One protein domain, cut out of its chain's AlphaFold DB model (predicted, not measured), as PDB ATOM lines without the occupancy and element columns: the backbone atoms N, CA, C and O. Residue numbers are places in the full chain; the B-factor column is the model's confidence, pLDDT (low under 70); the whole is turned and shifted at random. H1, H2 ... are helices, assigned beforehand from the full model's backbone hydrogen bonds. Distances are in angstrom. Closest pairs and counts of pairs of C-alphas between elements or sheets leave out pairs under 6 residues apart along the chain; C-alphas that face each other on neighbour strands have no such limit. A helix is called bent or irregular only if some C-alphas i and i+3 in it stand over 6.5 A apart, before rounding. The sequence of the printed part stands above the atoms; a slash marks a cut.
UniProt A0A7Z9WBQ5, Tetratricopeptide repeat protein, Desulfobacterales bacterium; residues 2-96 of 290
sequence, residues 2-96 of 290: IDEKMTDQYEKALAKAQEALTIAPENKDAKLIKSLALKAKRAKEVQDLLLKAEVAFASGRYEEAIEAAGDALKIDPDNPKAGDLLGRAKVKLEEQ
ATOM      1  N   ILE A   2     -10.629 -23.134 -22.294       44.81
ATOM      2  CA  ILE A   2      -9.789 -23.616 -21.171       44.81
ATOM      3  C   ILE A   2      -8.435 -22.874 -21.119       44.81
ATOM      4  O   ILE A   2      -7.987 -22.501 -20.040       44.81
ATOM      5  N   ASP A   3      -7.846 -22.567 -22.279       55.06
ATOM      6  CA  ASP A   3      -6.522 -21.926 -22.389       55.06
ATOM      7  C   ASP A   3      -6.465 -20.479 -21.870       55.06
ATOM      8  O   ASP A   3      -5.532 -20.078 -21.182       55.06
ATOM      9  N   GLU A   4      -7.511 -19.698 -22.141       58.19
ATOM     10  CA  GLU A   4      -7.586 -18.275 -21.787       58.19
ATOM     11  C   GLU A   4      -7.721 -18.054 -20.271       58.19
ATOM     12  O   GLU A   4      -7.179 -17.098 -19.719       58.19
ATOM     13  N   LYS A   5      -8.366 -18.998 -19.568       62.12
ATOM     14  CA  LYS A   5      -8.470 -18.985 -18.102       62.12
ATOM     15  C   LYS A   5      -7.143 -19.306 -17.417       62.12
ATOM     16  O   LYS A   5      -6.885 -18.762 -16.350       62.12
ATOM     17  N   MET A   6      -6.315 -20.170 -18.007       61.34
ATOM     18  CA  MET A   6      -4.976 -20.477 -17.487       61.34
ATOM     19  C   MET A   6      -4.017 -19.311 -17.751       61.34
ATOM     20  O   MET A   6      -3.338 -18.883 -16.822       61.34
ATOM     21  N   THR A   7      -4.097 -18.749 -18.969       65.12
ATOM     22  CA  THR A   7      -3.826 -17.353 -19.360       65.12
ATOM     23  C   THR A   7      -3.654 -16.367 -18.208       65.12
ATOM     24  O   THR A   7      -2.589 -16.003 -17.711       65.12
ATOM     25  N   ASP A   8      -4.843 -15.979 -17.785       74.75
ATOM     26  CA  ASP A   8      -5.164 -14.938 -16.835       74.75
ATOM     27  C   ASP A   8      -4.736 -15.299 -15.396       74.75
ATOM     28  O   ASP A   8      -4.425 -14.430 -14.583       74.75
ATOM     29  N   GLN A   9      -4.650 -16.591 -15.064       78.50
ATOM     30  CA  GLN A   9      -4.300 -17.048 -13.716       78.50
ATOM     31  C   GLN A   9      -2.820 -16.870 -13.370       78.50
ATOM     32  O   GLN A   9      -2.516 -16.428 -12.258       78.50
ATOM     33  N   TYR A  10      -1.890 -17.170 -14.282       84.56
ATOM     34  CA  TYR A  10      -0.465 -16.983 -13.986       84.56
ATOM     35  C   TYR A  10      -0.031 -15.514 -14.090       84.56
ATOM     36  O   TYR A  10       0.857 -15.106 -13.345       84.56
ATOM     37  N   GLU A  11      -0.664 -14.690 -14.934       84.31
ATOM     38  CA  GLU A  11      -0.394 -13.243 -14.970       84.31
ATOM     39  C   GLU A  11      -0.838 -12.563 -13.671       84.31
ATOM     40  O   GLU A  11      -0.071 -11.808 -13.068       84.31
ATOM     41  N   LYS A  12      -2.022 -12.926 -13.161       87.50
ATOM     42  CA  LYS A  12      -2.497 -12.495 -11.837       87.50
ATOM     43  C   LYS A  12      -1.595 -12.986 -10.705       87.50
ATOM     44  O   LYS A  12      -1.335 -12.235  -9.764       87.50
ATOM     45  N   ALA A  13      -1.101 -14.223 -10.784       85.69
ATOM     46  CA  ALA A  13      -0.161 -14.763  -9.801       85.69
ATOM     47  C   ALA A  13       1.193 -14.030  -9.826       85.69
ATOM     48  O   ALA A  13       1.741 -13.737  -8.764       85.69
ATOM     49  N   LEU A  14       1.705 -13.677 -11.013       89.25
ATOM     50  CA  LEU A  14       2.924 -12.873 -11.169       89.25
ATOM     51  C   LEU A  14       2.760 -11.475 -10.575       89.25
ATOM     52  O   LEU A  14       3.646 -11.036  -9.845       89.25
ATOM     53  N   ALA A  15       1.637 -10.804 -10.847       89.50
ATOM     54  CA  ALA A  15       1.356  -9.468 -10.323       89.50
ATOM     55  C   ALA A  15       1.315  -9.457  -8.785       89.50
ATOM     56  O   ALA A  15       2.065  -8.715  -8.154       89.50
ATOM     57  N   LYS A  16       0.542 -10.366  -8.171       90.00
ATOM     58  CA  LYS A  16       0.445 -10.475  -6.703       90.00
ATOM     59  C   LYS A  16       1.765 -10.870  -6.042       90.00
ATOM     60  O   LYS A  16       2.106 -10.352  -4.982       90.00
ATOM     61  N   ALA A  17       2.524 -11.778  -6.657       89.12
ATOM     62  CA  ALA A  17       3.845 -12.144  -6.155       89.12
ATOM     63  C   ALA A  17       4.828 -10.967  -6.247       89.12
ATOM     64  O   ALA A  17       5.638 -10.772  -5.345       89.12
ATOM     65  N   GLN A  18       4.742 -10.157  -7.305       90.19
ATOM     66  CA  GLN A  18       5.565  -8.965  -7.466       90.19
ATOM     67  C   GLN A  18       5.225  -7.899  -6.415       90.19
ATOM     68  O   GLN A  18       6.143  -7.381  -5.787       90.19
ATOM     69  N   GLU A  19       3.940  -7.629  -6.163       91.94
ATOM     70  CA  GLU A  19       3.479  -6.732  -5.090       91.94
ATOM     71  C   GLU A  19       3.994  -7.185  -3.717       91.94
ATOM     72  O   GLU A  19       4.620  -6.408  -2.993       91.94
ATOM     73  N   ALA A  20       3.840  -8.469  -3.383       88.50
ATOM     74  CA  ALA A  20       4.332  -9.020  -2.121       88.50
ATOM     75  C   ALA A  20       5.860  -8.880  -1.965       88.50
ATOM     76  O   ALA A  20       6.338  -8.609  -0.864       88.50
ATOM     77  N   LEU A  21       6.624  -9.003  -3.055       90.62
ATOM     78  CA  LEU A  21       8.080  -8.814  -3.058       90.62
ATOM     79  C   LEU A  21       8.506  -7.341  -2.970       90.62
ATOM     80  O   LEU A  21       9.624  -7.077  -2.536       90.62
ATOM     81  N   THR A  22       7.650  -6.384  -3.350       92.88
ATOM     82  CA  THR A  22       7.930  -4.955  -3.107       92.88
ATOM     83  C   THR A  22       7.822  -4.588  -1.628       92.88
ATOM     84  O   THR A  22       8.600  -3.768  -1.150       92.88
ATOM     85  N   ILE A  23       6.899  -5.225  -0.899       91.94
ATOM     86  CA  ILE A  23       6.671  -4.994   0.536       91.94
ATOM     87  C   ILE A  23       7.649  -5.822   1.383       91.94
ATOM     88  O   ILE A  23       8.194  -5.330   2.368       91.94
ATOM     89  N   ALA A  24       7.889  -7.077   0.997       90.81
ATOM     90  CA  ALA A  24       8.768  -8.008   1.697       90.81
ATOM     91  C   ALA A  24       9.699  -8.723   0.696       90.81
ATOM     92  O   ALA A  24       9.389  -9.832   0.245       90.81
ATOM     93  N   PRO A  25      10.866  -8.131   0.372       90.38
ATOM     94  CA  PRO A  25      11.791  -8.671  -0.630       90.38
ATOM     95  C   PRO A  25      12.293 -10.088  -0.336       90.38
ATOM     96  O   PRO A  25      12.602 -10.833  -1.261       90.38
ATOM     97  N   GLU A  26      12.333 -10.485   0.940       92.19
ATOM     98  CA  GLU A  26      12.780 -11.807   1.393       92.19
ATOM     99  C   GLU A  26      11.646 -12.822   1.612       92.19
ATOM    100  O   GLU A  26      11.883 -13.926   2.108       92.19
ATOM    101  N   ASN A  27      10.412 -12.501   1.206       93.56
ATOM    102  CA  ASN A  27       9.287 -13.426   1.316       93.56
ATOM    103  C   ASN A  27       9.491 -14.661   0.412       93.56
ATOM    104  O   ASN A  27       9.418 -14.582  -0.818       93.56
ATOM    105  N   LYS A  28       9.735 -15.818   1.041       92.44
ATOM    106  CA  LYS A  28      10.004 -17.094   0.361       92.44
ATOM    107  C   LYS A  28       8.822 -17.576  -0.484       92.44
ATOM    108  O   LYS A  28       9.042 -18.026  -1.608       92.44
ATOM    109  N   ASP A  29       7.596 -17.426   0.010       88.81
ATOM    110  CA  ASP A  29       6.383 -17.855  -0.695       88.81
ATOM    111  C   ASP A  29       6.156 -17.001  -1.944       88.81
ATOM    112  O   ASP A  29       5.887 -17.525  -3.024       88.81
ATOM    113  N   ALA A  30       6.368 -15.686  -1.840       89.31
ATOM    114  CA  ALA A  30       6.266 -14.782  -2.980       89.31
ATOM    115  C   ALA A  30       7.355 -15.056  -4.041       89.31
ATOM    116  O   ALA A  30       7.053 -15.075  -5.239       89.31
ATOM    117  N   LYS A  31       8.602 -15.359  -3.630       91.19
ATOM    118  CA  LYS A  31       9.675 -15.807  -4.547       91.19
ATOM    119  C   LYS A  31       9.292 -17.117  -5.258       91.19
ATOM    120  O   LYS A  31       9.489 -17.231  -6.471       91.19
ATOM    121  N   LEU A  32       8.715 -18.081  -4.536       89.88
ATOM    122  CA  LEU A  32       8.283 -19.372  -5.084       89.88
ATOM    123  C   LEU A  32       7.118 -19.223  -6.074       89.88
ATOM    124  O   LEU A  32       7.200 -19.748  -7.186       89.88
ATOM    125  N   ILE A  33       6.072 -18.468  -5.718       90.00
ATOM    126  CA  ILE A  33       4.914 -18.211  -6.590       90.00
ATOM    127  C   ILE A  33       5.364 -17.534  -7.888       90.00
ATOM    128  O   ILE A  33       4.970 -17.968  -8.971       90.00
ATOM    129  N   LYS A  34       6.243 -16.525  -7.807       89.94
ATOM    130  CA  LYS A  34       6.804 -15.859  -8.992       89.94
ATOM    131  C   LYS A  34       7.552 -16.842  -9.898       89.94
ATOM    132  O   LYS A  34       7.346 -16.831 -11.109       89.94
ATOM    133  N   SER A  35       8.394 -17.701  -9.323       90.56
ATOM    134  CA  SER A  35       9.145 -18.718 -10.073       90.56
ATOM    135  C   SER A  35       8.222 -19.713 -10.790       90.56
ATOM    136  O   SER A  35       8.367 -19.945 -11.993       90.56
ATOM    137  N   LEU A  36       7.219 -20.248 -10.085       89.31
ATOM    138  CA  LEU A  36       6.243 -21.185 -10.651       89.31
ATOM    139  C   LEU A  36       5.400 -20.543 -11.756       89.31
ATOM    140  O   LEU A  36       5.194 -21.157 -12.803       89.31
ATOM    141  N   ALA A  37       4.963 -19.299 -11.564       89.12
ATOM    142  CA  ALA A  37       4.173 -18.585 -12.559       89.12
ATOM    143  C   ALA A  37       4.997 -18.230 -13.812       89.12
ATOM    144  O   ALA A  37       4.493 -18.361 -14.927       89.12
ATOM    145  N   LEU A  38       6.286 -17.883 -13.669       89.44
ATOM    146  CA  LEU A  38       7.199 -17.726 -14.813       89.44
ATOM    147  C   LEU A  38       7.415 -19.049 -15.561       89.44
ATOM    148  O   LEU A  38       7.438 -19.055 -16.791       89.44
ATOM    149  N   LYS A  39       7.547 -20.171 -14.841       89.19
ATOM    150  CA  LYS A  39       7.678 -21.505 -15.446       89.19
ATOM    151  C   LYS A  39       6.418 -21.896 -16.226       89.19
ATOM    152  O   LYS A  39       6.537 -22.372 -17.350       89.19
ATOM    153  N   ALA A  40       5.233 -21.646 -15.668       88.19
ATOM    154  CA  ALA A  40       3.957 -21.889 -16.341       88.19
ATOM    155  C   ALA A  40       3.787 -21.006 -17.589       88.19
ATOM    156  O   ALA A  40       3.406 -21.511 -18.644       88.19
ATOM    157  N   LYS A  41       4.149 -19.717 -17.499       89.50
ATOM    158  CA  LYS A  41       4.136 -18.797 -18.645       89.50
ATOM    159  C   LYS A  41       5.035 -19.295 -19.777       89.50
ATOM    160  O   LYS A  41       4.570 -19.386 -20.905       89.50
ATOM    161  N   ARG A  42       6.284 -19.669 -19.476       90.75
ATOM    162  CA  ARG A  42       7.227 -20.221 -20.469       90.75
ATOM    163  C   ARG A  42       6.722 -21.524 -21.088       90.75
ATOM    164  O   ARG A  42       6.857 -21.709 -22.289       90.75
ATOM    165  N   ALA A  43       6.124 -22.411 -20.290       89.88
ATOM    166  CA  ALA A  43       5.563 -23.665 -20.790       89.88
ATOM    167  C   ALA A  43       4.412 -23.428 -21.783       89.88
ATOM    168  O   ALA A  43       4.345 -24.104 -22.808       89.88
ATOM    169  N   LYS A  44       3.549 -22.441 -21.515       90.56
ATOM    170  CA  LYS A  44       2.501 -22.021 -22.455       90.56
ATOM    171  C   LYS A  44       3.085 -21.347 -23.703       90.56
ATOM    172  O   LYS A  44       2.712 -21.719 -24.806       90.56
ATOM    173  N   GLU A  45       4.071 -20.469 -23.496       92.94
ATOM    174  CA  GLU A  45       5.069 -19.983 -24.467       92.94
ATOM    175  C   GLU A  45       5.392 -21.021 -25.553       92.94
ATOM    176  O   GLU A  45       5.059 -20.926 -26.737       92.94
ATOM    177  N   VAL A  46       6.033 -22.082 -25.074       95.44
ATOM    178  CA  VAL A  46       6.501 -23.212 -25.871       95.44
ATOM    179  C   VAL A  46       5.344 -23.963 -26.523       95.44
ATOM    180  O   VAL A  46       5.453 -24.340 -27.686       95.44
ATOM    181  N   GLN A  47       4.234 -24.178 -25.815       95.06
ATOM    182  CA  GLN A  47       3.072 -24.896 -26.345       95.06
ATOM    183  C   GLN A  47       2.377 -24.156 -27.497       95.06
ATOM    184  O   GLN A  47       1.923 -24.800 -28.445       95.06
ATOM    185  N   ASP A  48       2.308 -22.827 -27.445       95.19
ATOM    186  CA  ASP A  48       1.729 -22.015 -28.518       95.19
ATOM    187  C   ASP A  48       2.649 -22.046 -29.766       95.19
ATOM    188  O   ASP A  48       2.174 -22.174 -30.901       95.19
ATOM    189  N   LEU A  49       3.975 -22.030 -29.565       97.69
ATOM    190  CA  LEU A  49       4.990 -22.107 -30.630       97.69
ATOM    191  C   LEU A  49       5.059 -23.484 -31.312       97.69
ATOM    192  O   LEU A  49       4.866 -23.559 -32.522       97.69
ATOM    193  N   LEU A  50       5.268 -24.558 -30.543       97.69
ATOM    194  CA  LEU A  50       4.339 -25.690 -30.530       97.69
ATOM    195  C   LEU A  50       3.405 -25.893 -31.723       97.69
ATOM    196  O   LEU A  50       3.746 -26.374 -32.808       97.69
ATOM    197  N   LEU A  51       2.167 -25.517 -31.431       97.56
ATOM    198  CA  LEU A  51       1.020 -25.614 -32.301       97.56
ATOM    199  C   LEU A  51       1.227 -24.844 -33.609       97.56
ATOM    200  O   LEU A  51       0.887 -25.351 -34.679       97.56
ATOM    201  N   LYS A  52       1.813 -23.640 -33.551       97.88
ATOM    202  CA  LYS A  52       2.120 -22.849 -34.751       97.88
ATOM    203  C   LYS A  52       3.028 -23.628 -35.706       97.88
ATOM    204  O   LYS A  52       2.762 -23.668 -36.908       97.88
ATOM    205  N   ALA A  53       4.060 -24.269 -35.171       98.06
ATOM    206  CA  ALA A  53       5.023 -25.031 -35.946       98.06
ATOM    207  C   ALA A  53       4.395 -26.299 -36.552       98.06
ATOM    208  O   ALA A  53       4.609 -26.588 -37.730       98.06
ATOM    209  N   GLU A  54       3.551 -27.010 -35.797       98.00
ATOM    210  CA  GLU A  54       2.784 -28.168 -36.286       98.00
ATOM    211  C   GLU A  54       1.829 -27.798 -37.426       98.00
ATOM    212  O   GLU A  54       1.803 -28.472 -38.461       98.00
ATOM    213  N   VAL A  55       1.086 -26.699 -37.283       98.25
ATOM    214  CA  VAL A  55       0.163 -26.205 -38.315       98.25
ATOM    215  C   VAL A  55       0.919 -25.784 -39.577       98.25
ATOM    216  O   VAL A  55       0.495 -26.109 -40.693       98.25
ATOM    217  N   ALA A  56       2.042 -25.080 -39.421       98.06
ATOM    218  CA  ALA A  56       2.893 -24.683 -40.538       98.06
ATOM    219  C   ALA A  56       3.468 -25.909 -41.267       98.06
ATOM    220  O   ALA A  56       3.354 -26.003 -42.491       98.06
ATOM    221  N   PHE A  57       3.976 -26.894 -40.519       98.19
ATOM    222  CA  PHE A  57       4.502 -28.144 -41.065       98.19
ATOM    223  C   PHE A  57       3.430 -28.923 -41.833       98.19
ATOM    224  O   PHE A  57       3.658 -29.328 -42.973       98.19
ATOM    225  N   ALA A  58       2.238 -29.088 -41.249       97.75
ATOM    226  CA  ALA A  58       1.116 -29.780 -41.885       97.75
ATOM    227  C   ALA A  58       0.631 -29.073 -43.162       97.75
ATOM    228  O   ALA A  58       0.152 -29.720 -44.091       97.75
ATOM    229  N   SER A  59       0.798 -27.751 -43.229       96.81
ATOM    230  CA  SER A  59       0.474 -26.950 -44.411       96.81
ATOM    231  C   SER A  59       1.595 -26.908 -45.459       96.81
ATOM    232  O   SER A  59       1.454 -26.215 -46.466       96.81
ATOM    233  N   GLY A  60       2.726 -27.583 -45.222       96.19
ATOM    234  CA  GLY A  60       3.900 -27.548 -46.099       96.19
ATOM    235  C   GLY A  60       4.685 -26.229 -46.074       96.19
ATOM    236  O   GLY A  60       5.524 -26.015 -46.945       96.19
ATOM    237  N   ARG A  61       4.421 -25.343 -45.104       97.81
ATOM    238  CA  ARG A  61       5.164 -24.089 -44.886       97.81
ATOM    239  C   ARG A  61       6.339 -24.371 -43.955       97.81
ATOM    240  O   ARG A  61       6.312 -24.046 -42.768       97.81
ATOM    241  N   TYR A  62       7.335 -25.079 -44.476       98.12
ATOM    242  CA  TYR A  62       8.414 -25.626 -43.659       98.12
ATOM    243  C   TYR A  62       9.320 -24.543 -43.064       98.12
ATOM    244  O   TYR A  62       9.801 -24.721 -41.952       98.12
ATOM    245  N   GLU A  63       9.506 -23.407 -43.735       97.69
ATOM    246  CA  GLU A  63      10.257 -22.259 -43.212       97.69
ATOM    247  C   GLU A  63       9.607 -21.681 -41.945       97.69
ATOM    248  O   GLU A  63      10.282 -21.512 -40.932       97.69
ATOM    249  N   GLU A  64       8.287 -21.465 -41.964       97.94
ATOM    250  CA  GLU A  64       7.524 -21.007 -40.791       97.94
ATOM    251  C   GLU A  64       7.557 -22.039 -39.653       97.94
ATOM    252  O   GLU A  64       7.620 -21.681 -38.477       97.94
ATOM    253  N   ALA A  65       7.532 -23.333 -39.994       98.25
ATOM    254  CA  ALA A  65       7.641 -24.411 -39.016       98.25
ATOM    255  C   ALA A  65       9.025 -24.443 -38.347       98.25
ATOM    256  O   ALA A  65       9.120 -24.624 -37.135       98.25
ATOM    257  N   ILE A  66      10.092 -24.236 -39.126       98.56
ATOM    258  CA  ILE A  66      11.473 -24.135 -38.635       98.56
ATOM    259  C   ILE A  66      11.618 -22.943 -37.688       98.56
ATOM    260  O   ILE A  66      12.227 -23.087 -36.630       98.56
ATOM    261  N   GLU A  67      11.059 -21.788 -38.051       98.38
ATOM    262  CA  GLU A  67      11.102 -20.579 -37.226       98.38
ATOM    263  C   GLU A  67      10.390 -20.799 -35.883       98.38
ATOM    264  O   GLU A  67      11.004 -20.645 -34.829       98.38
ATOM    265  N   ALA A  68       9.137 -21.264 -35.909       97.88
ATOM    266  CA  ALA A  68       8.343 -21.470 -34.699       97.88
ATOM    267  C   ALA A  68       8.919 -22.566 -33.777       97.88
ATOM    268  O   ALA A  68       8.953 -22.392 -32.559       97.88
ATOM    269  N   ALA A  69       9.433 -23.669 -34.335       98.06
ATOM    270  CA  ALA A  69      10.114 -24.700 -33.549       98.06
ATOM    271  C   ALA A  69      11.454 -24.207 -32.977       98.06
ATOM    272  O   ALA A  69      11.817 -24.545 -31.851       98.06
ATOM    273  N   GLY A  70      12.184 -23.385 -33.737       98.06
ATOM    274  CA  GLY A  70      13.411 -22.741 -33.278       98.06
ATOM    275  C   GLY A  70      13.162 -21.776 -32.121       98.06
ATOM    276  O   GLY A  70      13.923 -21.778 -31.158       98.06
ATOM    277  N   ASP A  71      12.082 -20.999 -32.175       97.88
ATOM    278  CA  ASP A  71      11.678 -20.112 -31.081       97.88
ATOM    279  C   ASP A  71      11.261 -20.894 -29.830       97.88
ATOM    280  O   ASP A  71      11.653 -20.521 -28.725       97.88
ATOM    281  N   ALA A  72      10.567 -22.027 -29.986       97.25
ATOM    282  CA  ALA A  72      10.254 -22.915 -28.865       97.25
ATOM    283  C   ALA A  72      11.532 -23.428 -28.170       97.25
ATOM    284  O   ALA A  72      11.620 -23.394 -26.942       97.25
ATOM    285  N   LEU A  73      12.554 -23.816 -28.943       97.44
ATOM    286  CA  LEU A  73      13.855 -24.259 -28.419       97.44
ATOM    287  C   LEU A  73      14.686 -23.131 -27.785       97.44
ATOM    288  O   LEU A  73      15.549 -23.405 -26.958       97.44
ATOM    289  N   LYS A  74      14.443 -21.855 -28.121       97.69
ATOM    290  CA  LYS A  74      15.075 -20.729 -27.403       97.69
ATOM    291  C   LYS A  74      14.531 -20.589 -25.976       97.69
ATOM    292  O   LYS A  74      15.253 -20.108 -25.105       97.69
ATOM    293  N   ILE A  75      13.272 -20.973 -25.748       95.50
ATOM    294  CA  ILE A  75      12.605 -20.894 -24.438       95.50
ATOM    295  C   ILE A  75      12.852 -22.165 -23.617       95.50
ATOM    296  O   ILE A  75      13.115 -22.074 -22.417       95.50
ATOM    297  N   ASP A  76      12.778 -23.330 -24.262       94.44
ATOM    298  CA  ASP A  76      13.001 -24.652 -23.671       94.44
ATOM    299  C   ASP A  76      13.955 -25.477 -24.560       94.44
ATOM    300  O   ASP A  76      13.501 -26.201 -25.452       94.44
ATOM    301  N   PRO A  77      15.284 -25.349 -24.355       96.06
ATOM    302  CA  PRO A  77      16.295 -25.984 -25.207       96.06
ATOM    303  C   PRO A  77      16.233 -27.512 -25.262       96.06
ATOM    304  O   PRO A  77      16.634 -28.095 -26.267       96.06
ATOM    305  N   ASP A  78      15.708 -28.151 -24.215       95.00
ATOM    306  CA  ASP A  78      15.635 -29.610 -24.094       95.00
ATOM    307  C   ASP A  78      14.270 -30.167 -24.536       95.00
ATOM    308  O   ASP A  78      13.973 -31.342 -24.313       95.00
ATOM    309  N   ASN A  79      13.418 -29.349 -25.171       95.88
ATOM    310  CA  ASN A  79      12.090 -29.778 -25.587       95.88
ATOM    311  C   ASN A  79      12.154 -30.808 -26.737       95.88
ATOM    312  O   ASN A  79      12.440 -30.442 -27.885       95.88
ATOM    313  N   PRO A  80      11.803 -32.090 -26.503       95.38
ATOM    314  CA  PRO A  80      11.976 -33.131 -27.512       95.38
ATOM    315  C   PRO A  80      11.041 -32.951 -28.714       95.38
ATOM    316  O   PRO A  80      11.406 -33.297 -29.835       95.38
ATOM    317  N   LYS A  81       9.844 -32.382 -28.505       95.88
ATOM    318  CA  LYS A  81       8.873 -32.145 -29.583       95.88
ATOM    319  C   LYS A  81       9.340 -31.030 -30.514       95.88
ATOM    320  O   LYS A  81       9.258 -31.182 -31.730       95.88
ATOM    321  N   ALA A  82       9.854 -29.940 -29.947       96.69
ATOM    322  CA  ALA A  82      10.410 -28.838 -30.725       96.69
ATOM    323  C   ALA A  82      11.621 -29.295 -31.555       96.69
ATOM    324  O   ALA A  82      11.713 -28.974 -32.741       96.69
ATOM    325  N   GLY A  83      12.504 -30.107 -30.959       97.69
ATOM    326  CA  GLY A  83      13.649 -30.712 -31.643       97.69
ATOM    327  C   GLY A  83      13.251 -31.625 -32.809       97.69
ATOM    328  O   GLY A  83      13.762 -31.448 -33.919       97.69
ATOM    329  N   ASP A  84      12.314 -32.558 -32.588       98.00
ATOM    330  CA  ASP A  84      11.791 -33.449 -33.640       98.00
ATOM    331  C   ASP A  84      11.181 -32.653 -34.797       98.00
ATOM    332  O   ASP A  84      11.512 -32.868 -35.968       98.00
ATOM    333  N   LEU A  85      10.320 -31.688 -34.473       97.62
ATOM    334  CA  LEU A  85       9.610 -30.915 -35.478       97.62
ATOM    335  C   LEU A  85      10.553 -30.021 -36.289       97.62
ATOM    336  O   LEU A  85      10.433 -29.974 -37.514       97.62
ATOM    337  N   LEU A  86      11.538 -29.388 -35.643       98.12
ATOM    338  CA  LEU A  86      12.591 -28.636 -36.325       98.12
ATOM    339  C   LEU A  86      13.378 -29.531 -37.293       98.12
ATOM    340  O   LEU A  86      13.612 -29.144 -38.441       98.12
ATOM    341  N   GLY A  87      13.780 -30.724 -36.846       97.94
ATOM    342  CA  GLY A  87      14.517 -31.686 -37.668       97.94
ATOM    343  C   GLY A  87      13.720 -32.121 -38.898       97.94
ATOM    344  O   GLY A  87      14.199 -32.015 -40.029       97.94
ATOM    345  N   ARG A  88      12.464 -32.530 -38.698       98.06
ATOM    346  CA  ARG A  88      11.562 -32.945 -39.782       98.06
ATOM    347  C   ARG A  88      11.269 -31.810 -40.758       98.06
ATOM    348  O   ARG A  88      11.255 -32.047 -41.967       98.06
ATOM    349  N   ALA A  89      11.052 -30.591 -40.263       98.12
ATOM    350  CA  ALA A  89      10.793 -29.424 -41.101       98.12
ATOM    351  C   ALA A  89      12.006 -29.074 -41.977       98.12
ATOM    352  O   ALA A  89      11.842 -28.847 -43.175       98.12
ATOM    353  N   LYS A  90      13.230 -29.129 -41.429       98.19
ATOM    354  CA  LYS A  90      14.470 -28.925 -42.200       98.19
ATOM    355  C   LYS A  90      14.640 -29.948 -43.322       98.19
ATOM    356  O   LYS A  90      14.902 -29.553 -44.455       98.19
ATOM    357  N   VAL A  91      14.436 -31.236 -43.033       98.19
ATOM    358  CA  VAL A  91      14.519 -32.302 -44.049       98.19
ATOM    359  C   VAL A  91      13.495 -32.070 -45.161       98.19
ATOM    360  O   VAL A  91      13.831 -32.140 -46.342       98.19
ATOM    361  N   LYS A  92      12.251 -31.736 -44.806       97.69
ATOM    362  CA  LYS A  92      11.193 -31.478 -45.792       97.69
ATOM    363  C   LYS A  92      11.461 -30.245 -46.652       97.69
ATOM    364  O   LYS A  92      11.203 -30.287 -47.855       97.69
ATOM    365  N   LEU A  93      12.006 -29.183 -46.064       97.25
ATOM    366  CA  LEU A  93      12.423 -27.998 -46.806       97.25
ATOM    367  C   LEU A  93      13.537 -28.329 -47.808       97.25
ATOM    368  O   LEU A  93      13.461 -27.942 -48.973       97.25
ATOM    369  N   GLU A  94      14.542 -29.096 -47.387       97.19
ATOM    370  CA  GLU A  94      15.630 -29.525 -48.270       97.19
ATOM    371  C   GLU A  94      15.118 -30.394 -49.432       97.19
ATOM    372  O   GLU A  94      15.493 -30.174 -50.587       97.19
ATOM    373  N   GLU A  95      14.212 -31.338 -49.158       96.25
ATOM    374  CA  GLU A  95      13.539 -32.142 -50.187       96.25
ATOM    375  C   GLU A  95      12.779 -31.259 -51.189       96.25
ATOM    376  O   GLU A  95      12.876 -31.472 -52.404       96.25
ATOM    377  N   GLN A  96      12.050 -30.253 -50.699       94.06
ATOM    378  CA  GLN A  96      11.296 -29.322 -51.534       94.06
ATOM    379  C   GLN A  96      12.222 -28.479 -52.419       94.06
ATOM    380  O   GLN A  96      11.982 -28.360 -53.622       94.06
TER     381      GLN A  96
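AT A GLANCE: This is residues 2 to 96 of the 290 residues of the protein "Tetratricopeptide repeat protein" of Desulfobacterales bacterium (UniProt A0A7Z9WBQ5). One long helix, H2, makes the spine of a rod, with H1 folded back along its first part and the pair H3 and H4 packed at its other end. H1 and H2 form a narrow V that closes at their link, while H3 folds back along the later part of H2 and H4 folds back again on H3, so that H2, H3 and H4 make a small up-and-down bundle. The printed part has 95 residues with four named helices, in the order H1, H2, H3, H4, and no named strand; its class is all helix. It is loose, with a radius of gyration of the C-alphas of 17.3 A, and spans 58 by 25 by 16 A.

IN THESE COORDINATES: H1, residues 2 to 23, begins at C-alpha 2, (-9.789, -23.616, -21.171), and is 33.0 A from first to last C-alpha. It is neither bent nor irregular, but only just: C-alphas 7 and 10 are 6.3 A apart. H2, residues 28 to 58, is the longest helix, 45.0 A, and begins at C-alpha 28, (10.004, -17.094, 0.361). H3, residues 62 to 75, measures 20.2 A. H4, residues 80 to 96, measures 24.3 A and ends at C-alpha 96, (11.296, -29.322, -51.534).

HOW THE PARTS SIT: H2 is the hub, touching the three other helices. H1 and H2 form a helical hairpin at a shallow tilt of 31 degrees, opposite ways; H2 touches H1 with residues 30 to 41 alone, and the closest C-alphas, of Ala 17 and Ala 30, are 4.8 A apart. H2 and H3 form a second hairpin at a shallow tilt of 12 degrees, opposite ways, with the closest C-alphas, of Ala 53 and Ala 65, 4.1 A apart. H3 and H4 form a third, at a shallow tilt of 24 degrees, opposite ways, with the C-alphas of Ala 69 and Ala 82 closest at 5.0 A. H2 touches H4 with residues 50 to 57 alone, the same way at a shallow tilt of 24 degrees; the C-alphas of Phe 57 and Ala 89 are closest, at 6.4 A. H2, H3 and H4 are a bundle, up and down, each running against the one before it. H1 is apart from H3 and from H4. Every O i to N i+4 pair is within hydrogen-bond range in H2, H3 and H4; in H1 it is 16 of 18.

THE WHOLE: The two C-alphas farthest apart, of Ile 23 and Glu 95, are 57.9 A from each other. The printed part has no cut, and its three links are tight. The mean pLDDT of the printed part is 91.5; residues 2 to 7, in H1, are under 70.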